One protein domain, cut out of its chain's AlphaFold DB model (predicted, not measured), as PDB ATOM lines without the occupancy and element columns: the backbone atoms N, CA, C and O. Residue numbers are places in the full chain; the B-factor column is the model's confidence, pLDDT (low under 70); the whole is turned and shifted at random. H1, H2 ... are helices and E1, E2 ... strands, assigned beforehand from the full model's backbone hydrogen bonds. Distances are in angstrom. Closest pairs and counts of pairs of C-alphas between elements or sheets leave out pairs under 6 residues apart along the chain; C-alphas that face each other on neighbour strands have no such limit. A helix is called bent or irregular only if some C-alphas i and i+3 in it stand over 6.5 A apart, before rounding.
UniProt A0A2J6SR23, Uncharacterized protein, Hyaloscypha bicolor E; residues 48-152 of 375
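AT A GLANCE: This is residues 48 to 152 of the 375 residues of an uncharacterized protein of Hyaloscypha bicolor E (UniProt A0A2J6SR23). H2 folds back as a V, H1 spans its open end, and the small hairpin E1 and E2 lies beyond H1. The 105 printed residues include H1, H2, E1 and E2 in chain order, with an antiparallel sheet E1 - E2. The class is mostly helix, with under half of the residues in named elements; the whole is compact, radius of gyration of the C-alphas 14.8 A, spans 49 by 34 by 21 A.

IN THESE COORDINATES: E1 is residues 123 to 125, E2 143 to 146, H1 61 to 69 from C-alpha 61 at (1.312, 25.691, -19.529). H2, residues 85 to 120, assigned as one helix by its hydrogen bonds, is bent: C-alphas 100 and 103 are 9.3 A apart. Arm H2a, 85 to 100, is 22.1 A long; H2b, 103 to 120, is 25.8 A, ending at (-8.934, 18.396, -15.001).

HOW THE PARTS SIT: In the hairpin, N 124 and O 145 are 2.8 A apart. H1 only just touches H2a, 3 pairs within 8 A, closest C-alphas Trp 69 and Arg 87, 5.7 A. In H1 and in the arms H2a and H2b, every O i to N i+4 pair is within hydrogen-bond range.

THE WHOLE: The printed part has no cut. Links H1 to H2 and E1 to E2 are long. Residues 72 to 75 and 148 to 152 have pLDDT under 70.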
ATOM      1  N   VAL A  48       3.145  20.977   0.148       77.25
ATOM      2  CA  VAL A  48       3.158  21.301  -1.285       77.25
ATOM      3  C   VAL A  48       3.967  22.568  -1.498       77.25
ATOM      4  O   VAL A  48       3.614  23.618  -0.967       77.25
ATOM      5  N   HIS A  49       5.014  22.479  -2.311       85.38
ATOM      6  CA  HIS A  49       5.744  23.650  -2.772       85.38
ATOM      7  C   HIS A  49       5.290  24.008  -4.189       85.38
ATOM      8  O   HIS A  49       5.660  23.325  -5.147       85.38
ATOM      9  N   ILE A  50       4.475  25.059  -4.324       85.75
ATOM     10  CA  ILE A  50       4.119  25.612  -5.634       85.75
ATOM     11  C   ILE A  50       5.278  26.474  -6.119       85.75
ATOM     12  O   ILE A  50       5.710  27.407  -5.445       85.75
ATOM     13  N   VAL A  51       5.783  26.144  -7.297       86.88
ATOM     14  CA  VAL A  51       6.867  26.878  -7.928       86.88
ATOM     15  C   VAL A  51       6.311  28.196  -8.469       86.88
ATOM     16  O   VAL A  51       5.472  28.191  -9.365       86.88
ATOM     17  N   ALA A  52       6.802  29.315  -7.939       82.06
ATOM     18  CA  ALA A  52       6.460  30.664  -8.377       82.06
ATOM     19  C   ALA A  52       7.737  31.503  -8.561       82.06
ATOM     20  O   ALA A  52       8.719  31.318  -7.844       82.06
ATOM     21  N   GLY A  53       7.738  32.417  -9.535       79.06
ATOM     22  CA  GLY A  53       8.847  33.345  -9.775       79.06
ATOM     23  C   GLY A  53       9.046  33.697 -11.250       79.06
ATOM     24  O   GLY A  53       8.528  33.033 -12.138       79.06
ATOM     25  N   LYS A  54       9.837  34.742 -11.521       75.06
ATOM     26  CA  LYS A  54      10.134  35.200 -12.896       75.06
ATOM     27  C   LYS A  54      11.170  34.333 -13.629       75.06
ATOM     28  O   LYS A  54      11.268  34.391 -14.845       75.06
ATOM     29  N   ARG A  55      11.963  33.535 -12.902       80.19
ATOM     30  CA  ARG A  55      13.082  32.734 -13.442       80.19
ATOM     31  C   ARG A  55      12.771  31.236 -13.456       80.19
ATOM     32  O   ARG A  55      13.567  30.423 -12.989       80.19
ATOM     33  N   LEU A  56      11.587  30.873 -13.937       84.00
ATOM     34  CA  LEU A  56      11.188  29.474 -14.066       84.00
ATOM     35  C   LEU A  56      11.527  28.943 -15.453       84.00
ATOM     36  O   LEU A  56      11.358  29.633 -16.453       84.00
ATOM     37  N   THR A  57      11.979  27.690 -15.501       83.06
ATOM     38  CA  THR A  57      12.162  26.944 -16.756       83.06
ATOM     39  C   THR A  57      10.822  26.741 -17.463       83.06
ATOM     40  O   THR A  57      10.751  26.778 -18.685       83.06
ATOM     41  N   VAL A  58       9.754  26.549 -16.686       86.44
ATOM     42  CA  VAL A  58       8.377  26.486 -17.182       86.44
ATOM     43  C   VAL A  58       7.725  27.844 -16.990       86.44
ATOM     44  O   VAL A  58       7.336  28.183 -15.874       86.44
ATOM     45  N   GLN A  59       7.614  28.612 -18.070       84.50
ATOM     46  CA  GLN A  59       6.950  29.920 -18.051       84.50
ATOM     47  C   GLN A  59       5.464  29.836 -18.408       84.50
ATOM     48  O   GLN A  59       4.679  30.653 -17.941       84.50
ATOM     49  N   SER A  60       5.069  28.841 -19.205       85.75
ATOM     50  CA  SER A  60       3.687  28.658 -19.641       85.75
ATOM     51  C   SER A  60       3.240  27.206 -19.524       85.75
ATOM     52  O   SER A  60       4.050  26.273 -19.484       85.75
ATOM     53  N   ILE A  61       1.923  27.018 -19.508       85.19
ATOM     54  CA  ILE A  61       1.312  25.691 -19.529       85.19
ATOM     55  C   ILE A  61       1.629  24.926 -20.816       85.19
ATOM     56  O   ILE A  61       1.779  23.708 -20.780       85.19
ATOM     57  N   ASP A  62       1.821  25.621 -21.938       86.06
ATOM     58  CA  ASP A  62       2.244  24.997 -23.193       86.06
ATOM     59  C   ASP A  62       3.652  24.411 -23.080       86.06
ATOM     60  O   ASP A  62       3.879  23.274 -23.499       86.06
ATOM     61  N   VAL A  63       4.574  25.139 -22.439       88.38
ATOM     62  CA  VAL A  63       5.923  24.638 -22.139       88.38
ATOM     63  C   VAL A  63       5.842  23.438 -21.198       88.38
ATOM     64  O   VAL A  63       6.509  22.432 -21.437       88.38
ATOM     65  N   LEU A  64       4.993  23.490 -20.165       89.44
ATOM     66  CA  LEU A  64       4.800  22.358 -19.258       89.44
ATOM     67  C   LEU A  64       4.249  21.132 -19.988       89.44
ATOM     68  O   LEU A  64       4.745  20.022 -19.798       89.44
ATOM     69  N   PHE A  65       3.235  21.326 -20.827       89.69
ATOM     70  CA  PHE A  65       2.608  20.260 -21.592       89.69
ATOM     71  C   PHE A  65       3.602  19.637 -22.574       89.69
ATOM     72  O   PHE A  65       3.742  18.413 -22.608       89.69
ATOM     73  N   ALA A  66       4.361  20.461 -23.303       89.31
ATOM     74  CA  ALA A  66       5.453  19.999 -24.154       89.31
ATOM     75  C   ALA A  66       6.498  19.226 -23.340       89.31
ATOM     76  O   ALA A  66       6.951  18.161 -23.757       89.31
ATOM     77  N   TRP A  67       6.835  19.670 -22.129       88.88
ATOM     78  CA  TRP A  67       7.789  18.950 -21.294       88.88
ATOM     79  C   TRP A  67       7.236  17.597 -20.821       88.88
ATOM     80  O   TRP A  67       7.944  16.596 -20.900       88.88
ATOM     81  N   LEU A  68       5.972  17.530 -20.396       90.06
ATOM     82  CA  LEU A  68       5.341  16.312 -19.874       90.06
ATOM     83  C   LEU A  68       4.985  15.284 -20.958       90.06
ATOM     84  O   LEU A  68       5.044  14.084 -20.680       90.06
ATOM     85  N   TRP A  69       4.619  15.735 -22.159       88.81
ATOM     86  CA  TRP A  69       4.029  14.896 -23.210       88.81
ATOM     87  C   TRP A  69       4.791  14.904 -24.535       88.81
ATOM     88  O   TRP A  69       4.667  13.943 -25.289       88.81
ATOM     89  N   GLY A  70       5.580  15.941 -24.818       82.75
ATOM     90  CA  GLY A  70       6.241  16.156 -26.108       82.75
ATOM     91  C   GLY A  70       7.218  15.054 -26.542       82.75
ATOM     92  O   GLY A  70       7.470  14.090 -25.818       82.75
ATOM     93  N   TRP A  71       7.780  15.174 -27.740       80.69
ATOM     94  CA  TRP A  71       8.723  14.218 -28.326       80.69
ATOM     95  C   TRP A  71      10.160  14.480 -27.881       80.69
ATOM     96  O   TRP A  71      10.468  15.518 -27.295       80.69
ATOM     97  N   GLY A  72      11.044  13.499 -28.093       63.19
ATOM     98  CA  GLY A  72      12.458  13.568 -27.692       63.19
ATOM     99  C   GLY A  72      13.234  14.733 -28.314       63.19
ATOM    100  O   GLY A  72      14.223  15.165 -27.733       63.19
ATOM    101  N   ASP A  73      12.732  15.276 -29.422       60.38
ATOM    102  CA  ASP A  73      13.371  16.341 -30.197       60.38
ATOM    103  C   ASP A  73      13.095  17.748 -29.630       60.38
ATOM    104  O   ASP A  73      13.711  18.725 -30.050       60.38
ATOM    105  N   ASP A  74      12.205  17.865 -28.637       62.47
ATOM    106  CA  ASP A  74      11.650  19.141 -28.161       62.47
ATOM    107  C   ASP A  74      12.596  19.938 -27.236       62.47
ATOM    108  O   ASP A  74      12.136  20.595 -26.312       62.47
ATOM    109  N   GLN A  75      13.920  19.867 -27.413       69.44
ATOM    110  CA  GLN A  75      14.956  20.502 -26.559       69.44
ATOM    111  C   GLN A  75      14.977  20.043 -25.081       69.44
ATOM    112  O   GLN A  75      15.956  20.261 -24.364       69.44
ATOM    113  N   PHE A  76      13.934  19.361 -24.608       80.12
ATOM    114  CA  PHE A  76      13.803  18.893 -23.237       80.12
ATOM    115  C   PHE A  76      14.410  17.496 -23.060       80.12
ATOM    116  O   PHE A  76      13.856  16.492 -23.515       80.12
ATOM    117  N   GLN A  77      15.509  17.404 -22.309       80.62
ATOM    118  CA  GLN A  77      16.037  16.113 -21.858       80.62
ATOM    119  C   GLN A  77      15.069  15.473 -20.854       80.62
ATOM    120  O   GLN A  77      14.560  16.150 -19.963       80.62
ATOM    121  N   ARG A  78      14.792  14.171 -20.990       85.88
ATOM    122  CA  ARG A  78      13.843  13.435 -20.129       85.88
ATOM    123  C   ARG A  78      14.400  12.060 -19.761       85.88
ATOM    124  O   ARG A  78      13.790  11.045 -20.073       85.88
ATOM    125  N   LYS A  79      15.583  12.022 -19.142       83.81
ATOM    126  CA  LYS A  79      16.425  10.817 -18.977       83.81
ATOM    127  C   LYS A  79      15.644   9.573 -18.525       83.81
ATOM    128  O   LYS A  79      15.377   8.680 -19.318       83.81
ATOM    129  N   HIS A  80      15.248   9.523 -17.253       83.31
ATOM    130  CA  HIS A  80      14.711   8.306 -16.623       83.31
ATOM    131  C   HIS A  80      13.188   8.180 -16.688       83.31
ATOM    132  O   HIS A  80      12.602   7.266 -16.113       83.31
ATOM    133  N   TRP A  81      12.520   9.130 -17.334       86.38
ATOM    134  CA  TRP A  81      11.063   9.162 -17.393       86.38
ATOM    135  C   TRP A  81      10.542   9.353 -18.816       86.38
ATOM    136  O   TRP A  81       9.358   9.639 -19.007       86.38
ATOM    137  N   ASN A  82      11.400   9.128 -19.822       87.19
ATOM    138  CA  ASN A  82      10.966   9.169 -21.209       87.19
ATOM    139  C   ASN A  82       9.878   8.130 -21.506       87.19
ATOM    140  O   ASN A  82       8.880   8.420 -22.156       87.19
ATOM    141  N   GLU A  83      10.057   6.943 -20.933       87.31
ATOM    142  CA  GLU A  83       9.258   5.744 -21.181       87.31
ATOM    143  C   GLU A  83       8.077   5.592 -20.213       87.31
ATOM    144  O   GLU A  83       7.543   4.500 -20.021       87.31
ATOM    145  N   LYS A  84       7.647   6.680 -19.560       89.19
ATOM    146  CA  LYS A  84       6.464   6.619 -18.695       89.19
ATOM    147  C   LYS A  84       5.250   6.135 -19.511       89.19
ATOM    148  O   LYS A  84       5.016   6.673 -20.595       89.19
ATOM    149  N   PRO A  85       4.437   5.188 -18.993       91.19
ATOM    150  CA  PRO A  85       3.359   4.564 -19.766       91.19
ATOM    151  C   PRO A  85       2.389   5.557 -20.409       91.19
ATOM    152  O   PRO A  85       2.023   5.394 -21.569       91.19
ATOM    153  N   TYR A  86       2.032   6.625 -19.690       90.00
ATOM    154  CA  TYR A  86       1.124   7.654 -20.198       90.00
ATOM    155  C   TYR A  86       1.691   8.370 -21.441       90.00
ATOM    156  O   TYR A  86       0.953   8.655 -22.380       90.00
ATOM    157  N   ARG A  87       3.012   8.595 -21.497       91.19
ATOM    158  CA  ARG A  87       3.679   9.226 -22.647       91.19
ATOM    159  C   ARG A  87       3.733   8.297 -23.841       91.19
ATOM    160  O   ARG A  87       3.439   8.725 -24.950       91.19
ATOM    161  N   LEU A  88       4.074   7.030 -23.608       90.88
ATOM    162  CA  LEU A  88       4.076   6.017 -24.662       90.88
ATOM    163  C   LEU A  88       2.680   5.856 -25.268       90.88
ATOM    164  O   LEU A  88       2.553   5.749 -26.485       90.88
ATOM    165  N   LEU A  89       1.638   5.879 -24.430       92.88
ATOM    166  CA  LEU A  89       0.253   5.863 -24.886       92.88
ATOM    167  C   LEU A  89      -0.045   7.089 -25.752       92.88
ATOM    168  O   LEU A  89      -0.491   6.931 -26.880       92.88
ATOM    169  N   TYR A  90       0.281   8.291 -25.279       92.88
ATOM    170  CA  TYR A  90       0.092   9.517 -26.053       92.88
ATOM    171  C   TYR A  90       0.812   9.511 -27.401       92.88
ATOM    172  O   TYR A  90       0.203   9.843 -28.417       92.88
ATOM    173  N   GLN A  91       2.083   9.106 -27.427       92.19
ATOM    174  CA  GLN A  91       2.877   9.028 -28.652       92.19
ATOM    175  C   GLN A  91       2.250   8.043 -29.638       92.19
ATOM    176  O   GLN A  91       1.991   8.406 -30.784       92.19
ATOM    177  N   ARG A  92       1.913   6.834 -29.173       93.94
ATOM    178  CA  ARG A  92       1.276   5.808 -30.009       93.94
ATOM    179  C   ARG A  92      -0.093   6.242 -30.512       93.94
ATOM    180  O   ARG A  92      -0.378   6.052 -31.691       93.94
ATOM    181  N   SER A  93      -0.927   6.837 -29.665       94.69
ATOM    182  CA  SER A  93      -2.235   7.362 -30.062       94.69
ATOM    183  C   SER A  93      -2.088   8.469 -31.103       94.69
ATOM    184  O   SER A  93      -2.719   8.399 -32.155       94.69
ATOM    185  N   SER A  94      -1.194   9.437 -30.874       92.94
ATOM    186  CA  SER A  94      -0.919  10.509 -31.833       92.94
ATOM    187  C   SER A  94      -0.427   9.966 -33.176       92.94
ATOM    188  O   SER A  94      -0.856  10.446 -34.223       92.94
ATOM    189  N   GLU A  95       0.476   8.983 -33.166       94.31
ATOM    190  CA  GLU A  95       1.001   8.344 -34.376       94.31
ATOM    191  C   GLU A  95      -0.068   7.533 -35.103       94.31
ATOM    192  O   GLU A  95      -0.158   7.599 -36.324       94.31
ATOM    193  N   THR A  96      -0.910   6.818 -34.361       96.56
ATOM    194  CA  THR A  96      -1.999   6.011 -34.917       96.56
ATOM    195  C   THR A  96      -3.033   6.905 -35.591       96.56
ATOM    196  O   THR A  96      -3.394   6.669 -36.741       96.56
ATOM    197  N   ILE A  97      -3.448   7.990 -34.929       96.19
ATOM    198  CA  ILE A  97      -4.358   8.985 -35.511       96.19
ATOM    199  C   ILE A  97      -3.717   9.627 -36.741       96.19
ATOM    200  O   ILE A  97      -4.378   9.772 -37.766       96.19
ATOM    201  N   ARG A  98      -2.422   9.954 -36.676       95.25
ATOM    202  CA  ARG A  98      -1.685  10.494 -37.821       95.25
ATOM    203  C   ARG A  98      -1.683   9.533 -39.011       95.25
ATOM    204  O   ARG A  98      -1.887   9.981 -40.133       95.25
ATOM    205  N   LEU A  99      -1.451   8.241 -38.779       95.50
ATOM    206  CA  LEU A  99      -1.401   7.222 -39.829       95.50
ATOM    207  C   LEU A  99      -2.780   6.928 -40.432       95.50
ATOM    208  O   LEU A  99      -2.871   6.704 -41.633       95.50
ATOM    209  N   LEU A 100      -3.838   6.924 -39.616       94.56
ATOM    210  CA  LEU A 100      -5.193   6.570 -40.056       94.56
ATOM    211  C   LEU A 100      -5.984   7.758 -40.620       94.56
ATOM    212  O   LEU A 100      -6.757   7.583 -41.554       94.56
ATOM    213  N   ARG A 101      -5.827   8.950 -40.032       94.75
ATOM    214  CA  ARG A 101      -6.647  10.144 -40.317       94.75
ATOM    215  C   ARG A 101      -5.825  11.368 -40.741       94.75
ATOM    216  O   ARG A 101      -6.382  12.434 -40.992       94.75
ATOM    217  N   GLY A 102      -4.501  11.252 -40.811       92.94
ATOM    218  CA  GLY A 102      -3.613  12.332 -41.232       92.94
ATOM    219  C   GLY A 102      -3.211  13.314 -40.123       92.94
ATOM    220  O   GLY A 102      -3.657  13.267 -38.974       92.94
ATOM    221  N   ASN A 103      -2.324  14.245 -40.486       94.50
ATOM    222  CA  ASN A 103      -1.689  15.187 -39.556       94.50
ATOM    223  C   ASN A 103      -2.663  16.192 -38.913       94.50
ATOM    224  O   ASN A 103      -2.430  16.624 -37.782       94.50
ATOM    225  N   GLY A 104      -3.729  16.587 -39.620       95.00
ATOM    226  CA  GLY A 104      -4.738  17.532 -39.122       95.00
ATOM    227  C   GLY A 104      -5.443  17.005 -37.873       95.00
ATOM    228  O   GLY A 104      -5.340  17.605 -36.805       95.00
ATOM    229  N   HIS A 105      -6.030  15.813 -37.979       94.44
ATOM    230  CA  HIS A 105      -6.715  15.139 -36.876       94.44
ATOM    231  C   HIS A 105      -5.791  14.858 -35.684       94.44
ATOM    232  O   HIS A 105      -6.185  15.036 -34.535       94.44
ATOM    233  N   ALA A 106      -4.532  14.486 -35.933       93.38
ATOM    234  CA  ALA A 106      -3.561  14.290 -34.857       93.38
ATOM    235  C   ALA A 106      -3.234  15.601 -34.113       93.38
ATOM    236  O   ALA A 106      -3.008  15.591 -32.903       93.38
ATOM    237  N   ARG A 107      -3.200  16.750 -34.805       92.25
ATOM    238  CA  ARG A 107      -3.049  18.070 -34.161       92.25
ATOM    239  C   ARG A 107      -4.282  18.438 -33.341       92.25
ATOM    240  O   ARG A 107      -4.138  18.863 -32.198       92.25
ATOM    241  N   GLU A 108      -5.471  18.233 -33.893       93.44
ATOM    242  CA  GLU A 108      -6.720  18.547 -33.204       93.44
ATOM    243  C   GLU A 108      -6.919  17.694 -31.945       93.44
ATOM    244  O   GLU A 108      -7.218  18.229 -30.879       93.44
ATOM    245  N   TRP A 109      -6.670  16.386 -32.037       95.44
ATOM    246  CA  TRP A 109      -6.726  15.479 -30.895       95.44
ATOM    247  C   TRP A 109      -5.748  15.892 -29.788       95.44
ATOM    248  O   TRP A 109      -6.132  15.947 -28.621       95.44
ATOM    249  N   ARG A 110      -4.510  16.273 -30.140       92.94
ATOM    250  CA  ARG A 110      -3.535  16.789 -29.161       92.94
ATOM    251  C   ARG A 110      -4.023  18.049 -28.463       92.94
ATOM    252  O   ARG A 110      -3.860  18.165 -27.253       92.94
ATOM    253  N   ARG A 111      -4.633  18.976 -29.207       91.19
ATOM    254  CA  ARG A 111      -5.232  20.195 -28.645       91.19
ATOM    255  C   ARG A 111      -6.365  19.857 -27.672       91.19
ATOM    256  O   ARG A 111      -6.369  20.376 -26.563       91.19
ATOM    257  N   LYS A 112      -7.271  18.948 -28.051       92.50
ATOM    258  CA  LYS A 112      -8.365  18.469 -27.189       92.50
ATOM    259  C   LYS A 112      -7.835  17.816 -25.908       92.50
ATOM    260  O   LYS A 112      -8.290  18.156 -24.821       92.50
ATOM    261  N   LEU A 113      -6.821  16.954 -26.023       92.31
ATOM    262  CA  LEU A 113      -6.169  16.331 -24.870       92.31
ATOM    263  C   LEU A 113      -5.506  17.368 -23.959       92.31
ATOM    264  O   LEU A 113      -5.675  17.295 -22.746       92.31
ATOM    265  N   LYS A 114      -4.772  18.334 -24.529       90.19
ATOM    266  CA  LYS A 114      -4.149  19.428 -23.773       90.19
ATOM    267  C   LYS A 114      -5.193  20.184 -22.958       90.19
ATOM    268  O   LYS A 114      -5.017  20.344 -21.757       90.19
ATOM    269  N   ASN A 115      -6.286  20.593 -23.598       86.94
ATOM    270  CA  ASN A 115      -7.350  21.341 -22.937       86.94
ATOM    271  C   ASN A 115      -7.983  20.510 -21.813       86.94
ATOM    272  O   ASN A 115      -8.001  20.956 -20.673       86.94
ATOM    273  N   SER A 116      -8.383  19.266 -22.094       88.06
ATOM    274  CA  SER A 116      -8.954  18.369 -21.079       88.06
ATOM    275  C   SER A 116      -8.001  18.138 -19.898       88.06
ATOM    276  O   SER A 116      -8.420  18.158 -18.741       88.06
ATOM    277  N   PHE A 117      -6.701  17.983 -20.162       87.88
ATOM    278  CA  PHE A 117      -5.683  17.806 -19.130       87.88
ATOM    279  C   PHE A 117      -5.555  19.033 -18.221       87.88
ATOM    280  O   PHE A 117      -5.564  18.882 -17.003       87.88
ATOM    281  N   ILE A 118      -5.478  20.235 -18.798       84.00
ATOM    282  CA  ILE A 118      -5.370  21.491 -18.040       84.00
ATOM    283  C   ILE A 118      -6.619  21.712 -17.183       84.00
ATOM    284  O   ILE A 118      -6.503  22.060 -16.012       84.00
ATOM    285  N   GLN A 119      -7.802  21.454 -17.745       79.31
ATOM    286  CA  GLN A 119      -9.079  21.654 -17.058       79.31
ATOM    287  C   GLN A 119      -9.282  20.671 -15.895       79.31
ATOM    288  O   GLN A 119      -9.856  21.031 -14.872       79.31
ATOM    289  N   SER A 120      -8.785  19.439 -16.027       80.50
ATOM    290  CA  SER A 120      -8.934  18.396 -15.001       80.50
ATOM    291  C   SER A 120      -7.841  18.407 -13.926       80.50
ATOM    292  O   SER A 120      -8.035  17.828 -12.858       80.50
ATOM    293  N   HIS A 121      -6.692  19.046 -14.175       85.06
ATOM    294  CA  HIS A 121      -5.543  19.005 -13.268       85.06
ATOM    295  C   HIS A 121      -5.168  20.397 -12.761       85.06
ATOM    296  O   HIS A 121      -4.550  21.193 -13.463       85.06
ATOM    297  N   TRP A 122      -5.468  20.650 -11.488       78.94
ATOM    298  CA  TRP A 122      -5.144  21.905 -10.794       78.94
ATOM    299  C   TRP A 122      -3.670  22.036 -10.397       78.94
ATOM    300  O   TRP A 122      -3.117  23.134 -10.278       78.94
ATOM    301  N   ILE A 123      -3.032  20.894 -10.146       86.69
ATOM    302  CA  ILE A 123      -1.638  20.810  -9.731       86.69
ATOM    303  C   ILE A 123      -0.954  19.761 -10.588       86.69
ATOM    304  O   ILE A 123      -1.390  18.611 -10.671       86.69
ATOM    305  N   LEU A 124       0.147  20.168 -11.195       90.19
ATOM    306  CA  LEU A 124       0.947  19.357 -12.085       90.19
ATOM    307  C   LEU A 124       2.351  19.183 -11.508       90.19
ATOM    308  O   LEU A 124       2.879  20.087 -10.858       90.19
ATOM    309  N   PRO A 125       2.980  18.015 -11.702       90.44
ATOM    310  CA  PRO A 125       4.365  17.836 -11.298       90.44
ATOM    311  C   PRO A 125       5.229  18.837 -12.065       90.44
ATOM    312  O   PRO A 125       5.055  18.981 -13.271       90.44
ATOM    313  N   TYR A 126       6.152  19.521 -11.384       91.25
ATOM    314  CA  TYR A 126       7.122  20.388 -12.053       91.25
ATOM    315  C   TYR A 126       8.296  19.520 -12.532       91.25
ATOM    316  O   TYR A 126       9.073  19.062 -11.688       91.25
ATOM    317  N   PRO A 127       8.429  19.217 -13.835       89.75
ATOM    318  CA  PRO A 127       9.438  18.280 -14.310       89.75
ATOM    319  C   PRO A 127      10.859  18.858 -14.251       89.75
ATOM    320  O   PRO A 127      11.082  20.065 -14.174       89.75
ATOM    321  N   GLN A 128      11.837  17.954 -14.278       87.44
ATOM    322  CA  GLN A 128      13.262  18.237 -14.414       87.44
ATOM    323  C   GLN A 128      13.881  17.237 -15.402       87.44
ATOM    324  O   GLN A 128      13.331  16.162 -15.661       87.44
ATOM    325  N   GLY A 129      15.041  17.575 -15.970       83.62
ATOM    326  CA  GLY A 129      15.656  16.752 -17.014       83.62
ATOM    327  C   GLY A 129      15.945  15.301 -16.600       83.62
ATOM    328  O   GLY A 129      15.813  14.371 -17.396       83.62
ATOM    329  N   ASP A 130      16.289  15.089 -15.332       85.56
ATOM    330  CA  ASP A 130      16.576  13.785 -14.733       85.56
ATOM    331  C   ASP A 130      15.366  13.162 -14.011       85.56
ATOM    332  O   ASP A 130      15.310  11.941 -13.857       85.56
ATOM    333  N   ARG A 131      14.374  13.960 -13.588       87.56
ATOM    334  CA  ARG A 131      13.266  13.514 -12.725       87.56
ATOM    335  C   ARG A 131      11.913  14.034 -13.185       87.56
ATOM    336  O   ARG A 131      11.752  15.200 -13.516       87.56
ATOM    337  N   PHE A 132      10.900  13.177 -13.082       86.56
ATOM    338  CA  PHE A 132       9.521  13.538 -13.416       86.56
ATOM    339  C   PHE A 132       8.947  14.653 -12.530       86.56
ATOM    340  O   PHE A 132       8.114  15.434 -12.971       86.56
ATOM    341  N   THR A 133       9.383  14.735 -11.272       87.62
ATOM    342  CA  THR A 133       8.982  15.807 -10.361       87.62
ATOM    343  C   THR A 133      10.214  16.318  -9.636       87.62
ATOM    344  O   THR A 133      10.891  15.556  -8.938       87.62
ATOM    345  N   LYS A 134      10.511  17.602  -9.829       88.25
ATOM    346  CA  LYS A 134      11.602  18.314  -9.180       88.25
ATOM    347  C   LYS A 134      11.400  18.281  -7.670       88.25
ATOM    348  O   LYS A 134      10.278  18.366  -7.168       88.25
ATOM    349  N   ARG A 135      12.509  18.166  -6.948       87.94
ATOM    350  CA  ARG A 135      12.545  18.406  -5.509       87.94
ATOM    351  C   ARG A 135      13.400  19.625  -5.223       87.94
ATOM    352  O   ARG A 135      14.418  19.832  -5.884       87.94
ATOM    353  N   GLN A 136      12.986  20.425  -4.253       82.88
ATOM    354  CA  GLN A 136      13.785  21.541  -3.779       82.88
ATOM    355  C   GLN A 136      15.009  21.002  -3.022       82.88
ATOM    356  O   GLN A 136      14.894  20.082  -2.205       82.88
ATOM    357  N   GLY A 137      16.189  21.548  -3.327       75.50
ATOM    358  CA  GLY A 137      17.418  21.233  -2.600       75.50
ATOM    359  C   GLY A 137      17.297  21.643  -1.129       75.50
ATOM    360  O   GLY A 137      16.696  22.668  -0.824       75.50
ATOM    361  N   GLY A 138      17.822  20.822  -0.220       76.56
ATOM    362  CA  GLY A 138      17.790  21.062   1.229       76.56
ATOM    363  C   GLY A 138      16.533  20.544   1.936       76.56
ATOM    364  O   GLY A 138      16.647  19.827   2.921       76.56
ATOM    365  N   THR A 139      15.334  20.824   1.419       72.38
ATOM    366  CA  THR A 139      14.068  20.500   2.113       72.38
ATOM    367  C   THR A 139      13.403  19.198   1.649       72.38
ATOM    368  O   THR A 139      12.400  18.782   2.224       72.38
ATOM    369  N   GLN A 140      13.916  18.560   0.585       78.06
ATOM    370  CA  GLN A 140      13.295  17.424  -0.123       78.06
ATOM    371  C   GLN A 140      11.834  17.647  -0.566       78.06
ATOM    372  O   GLN A 140      11.165  16.698  -0.993       78.06
ATOM    373  N   GLN A 141      11.340  18.885  -0.519       84.06
ATOM    374  CA  GLN A 141       9.962  19.205  -0.864       84.06
ATOM    375  C   GLN A 141       9.721  18.987  -2.350       84.06
ATOM    376  O   GLN A 141      10.559  19.308  -3.193       84.06
ATOM    377  N   VAL A 142       8.564  18.419  -2.671       87.38
ATOM    378  CA  VAL A 142       8.166  18.163  -4.052       87.38
ATOM    379  C   VAL A 142       7.657  19.466  -4.657       87.38
ATOM    380  O   VAL A 142       6.752  20.092  -4.108       87.38
ATOM    381  N   CYS A 143       8.259  19.861  -5.774       90.00
ATOM    382  CA  CYS A 143       7.904  21.059  -6.512       90.00
ATOM    383  C   CYS A 143       6.744  20.768  -7.465       90.00
ATOM    384  O   CYS A 143       6.788  19.824  -8.264       90.00
ATOM    385  N   TRP A 144       5.739  21.624  -7.416       89.88
ATOM    386  CA  TRP A 144       4.536  21.520  -8.219       89.88
ATOM    387  C   TRP A 144       4.304  22.802  -9.004       89.88
ATOM    388  O   TRP A 144       4.652  23.893  -8.561       89.88
ATOM    389  N   TRP A 145       3.701  22.663 -10.169       89.69
ATOM    390  CA  TRP A 145       3.187  23.766 -10.958       89.69
ATOM    391  C   TRP A 145       1.670  23.831 -10.766       89.69
ATOM    392  O   TRP A 145       1.020  22.788 -10.706       89.69
ATOM    393  N   SER A 146       1.103  25.027 -10.639       86.12
ATOM    394  CA  SER A 146      -0.346  25.198 -10.528       86.12
ATOM    395  C   SER A 146      -0.899  25.764 -11.826       86.12
ATOM    396  O   SER A 146      -0.356  26.738 -12.337       86.12
ATOM    397  N   SER A 147      -1.984  25.167 -12.324       77.38
ATOM    398  CA  SER A 147      -2.773  25.712 -13.438       77.38
ATOM    399  C   SER A 147      -3.682  26.858 -13.017       77.38
ATOM    400  O   SER A 147      -4.395  27.405 -13.854       77.38
ATOM    401  N   TYR A 148      -3.645  27.247 -11.739       69.69
ATOM    402  CA  TYR A 148      -4.295  28.455 -11.271       69.69
ATOM    403  C   TYR A 148      -3.576  29.673 -11.857       69.69
ATOM    404  O   TYR A 148      -2.527  30.105 -11.375       69.69
ATOM    405  N   HIS A 149      -4.146  30.201 -12.932       58.00
ATOM    406  CA  HIS A 149      -3.788  31.491 -13.490       58.00
ATOM    407  C   HIS A 149      -4.667  32.559 -12.838       58.00
ATOM    408  O   HIS A 149      -5.843  32.320 -12.575       58.00
ATOM    409  N   ALA A 150      -4.097  33.740 -12.579       53.56
ATOM    410  CA  ALA A 150      -4.865  34.878 -12.068       53.56
ATOM    411  C   ALA A 150      -5.984  35.303 -13.035       53.56
ATOM    412  O   ALA A 150      -6.955  35.914 -12.603       53.56
ATOM    413  N   ASP A 151      -5.849  34.941 -14.313       49.84
ATOM    414  CA  ASP A 151      -6.848  35.138 -15.352       49.84
ATOM    415  C   ASP A 151      -7.269  33.782 -15.963       49.84
ATOM    416  O   ASP A 151      -6.560  33.223 -16.810       49.84
ATOM    417  N   PRO A 152      -8.391  33.200 -15.506       48.41
ATOM    418  CA  PRO A 152      -8.921  31.937 -16.023       48.41
ATOM    419  C   PRO A 152      -9.333  32.006 -17.501       48.41
ATOM    420  O   PRO A 152      -9.285  30.986 -18.198       48.41
TER     421      PRO A 152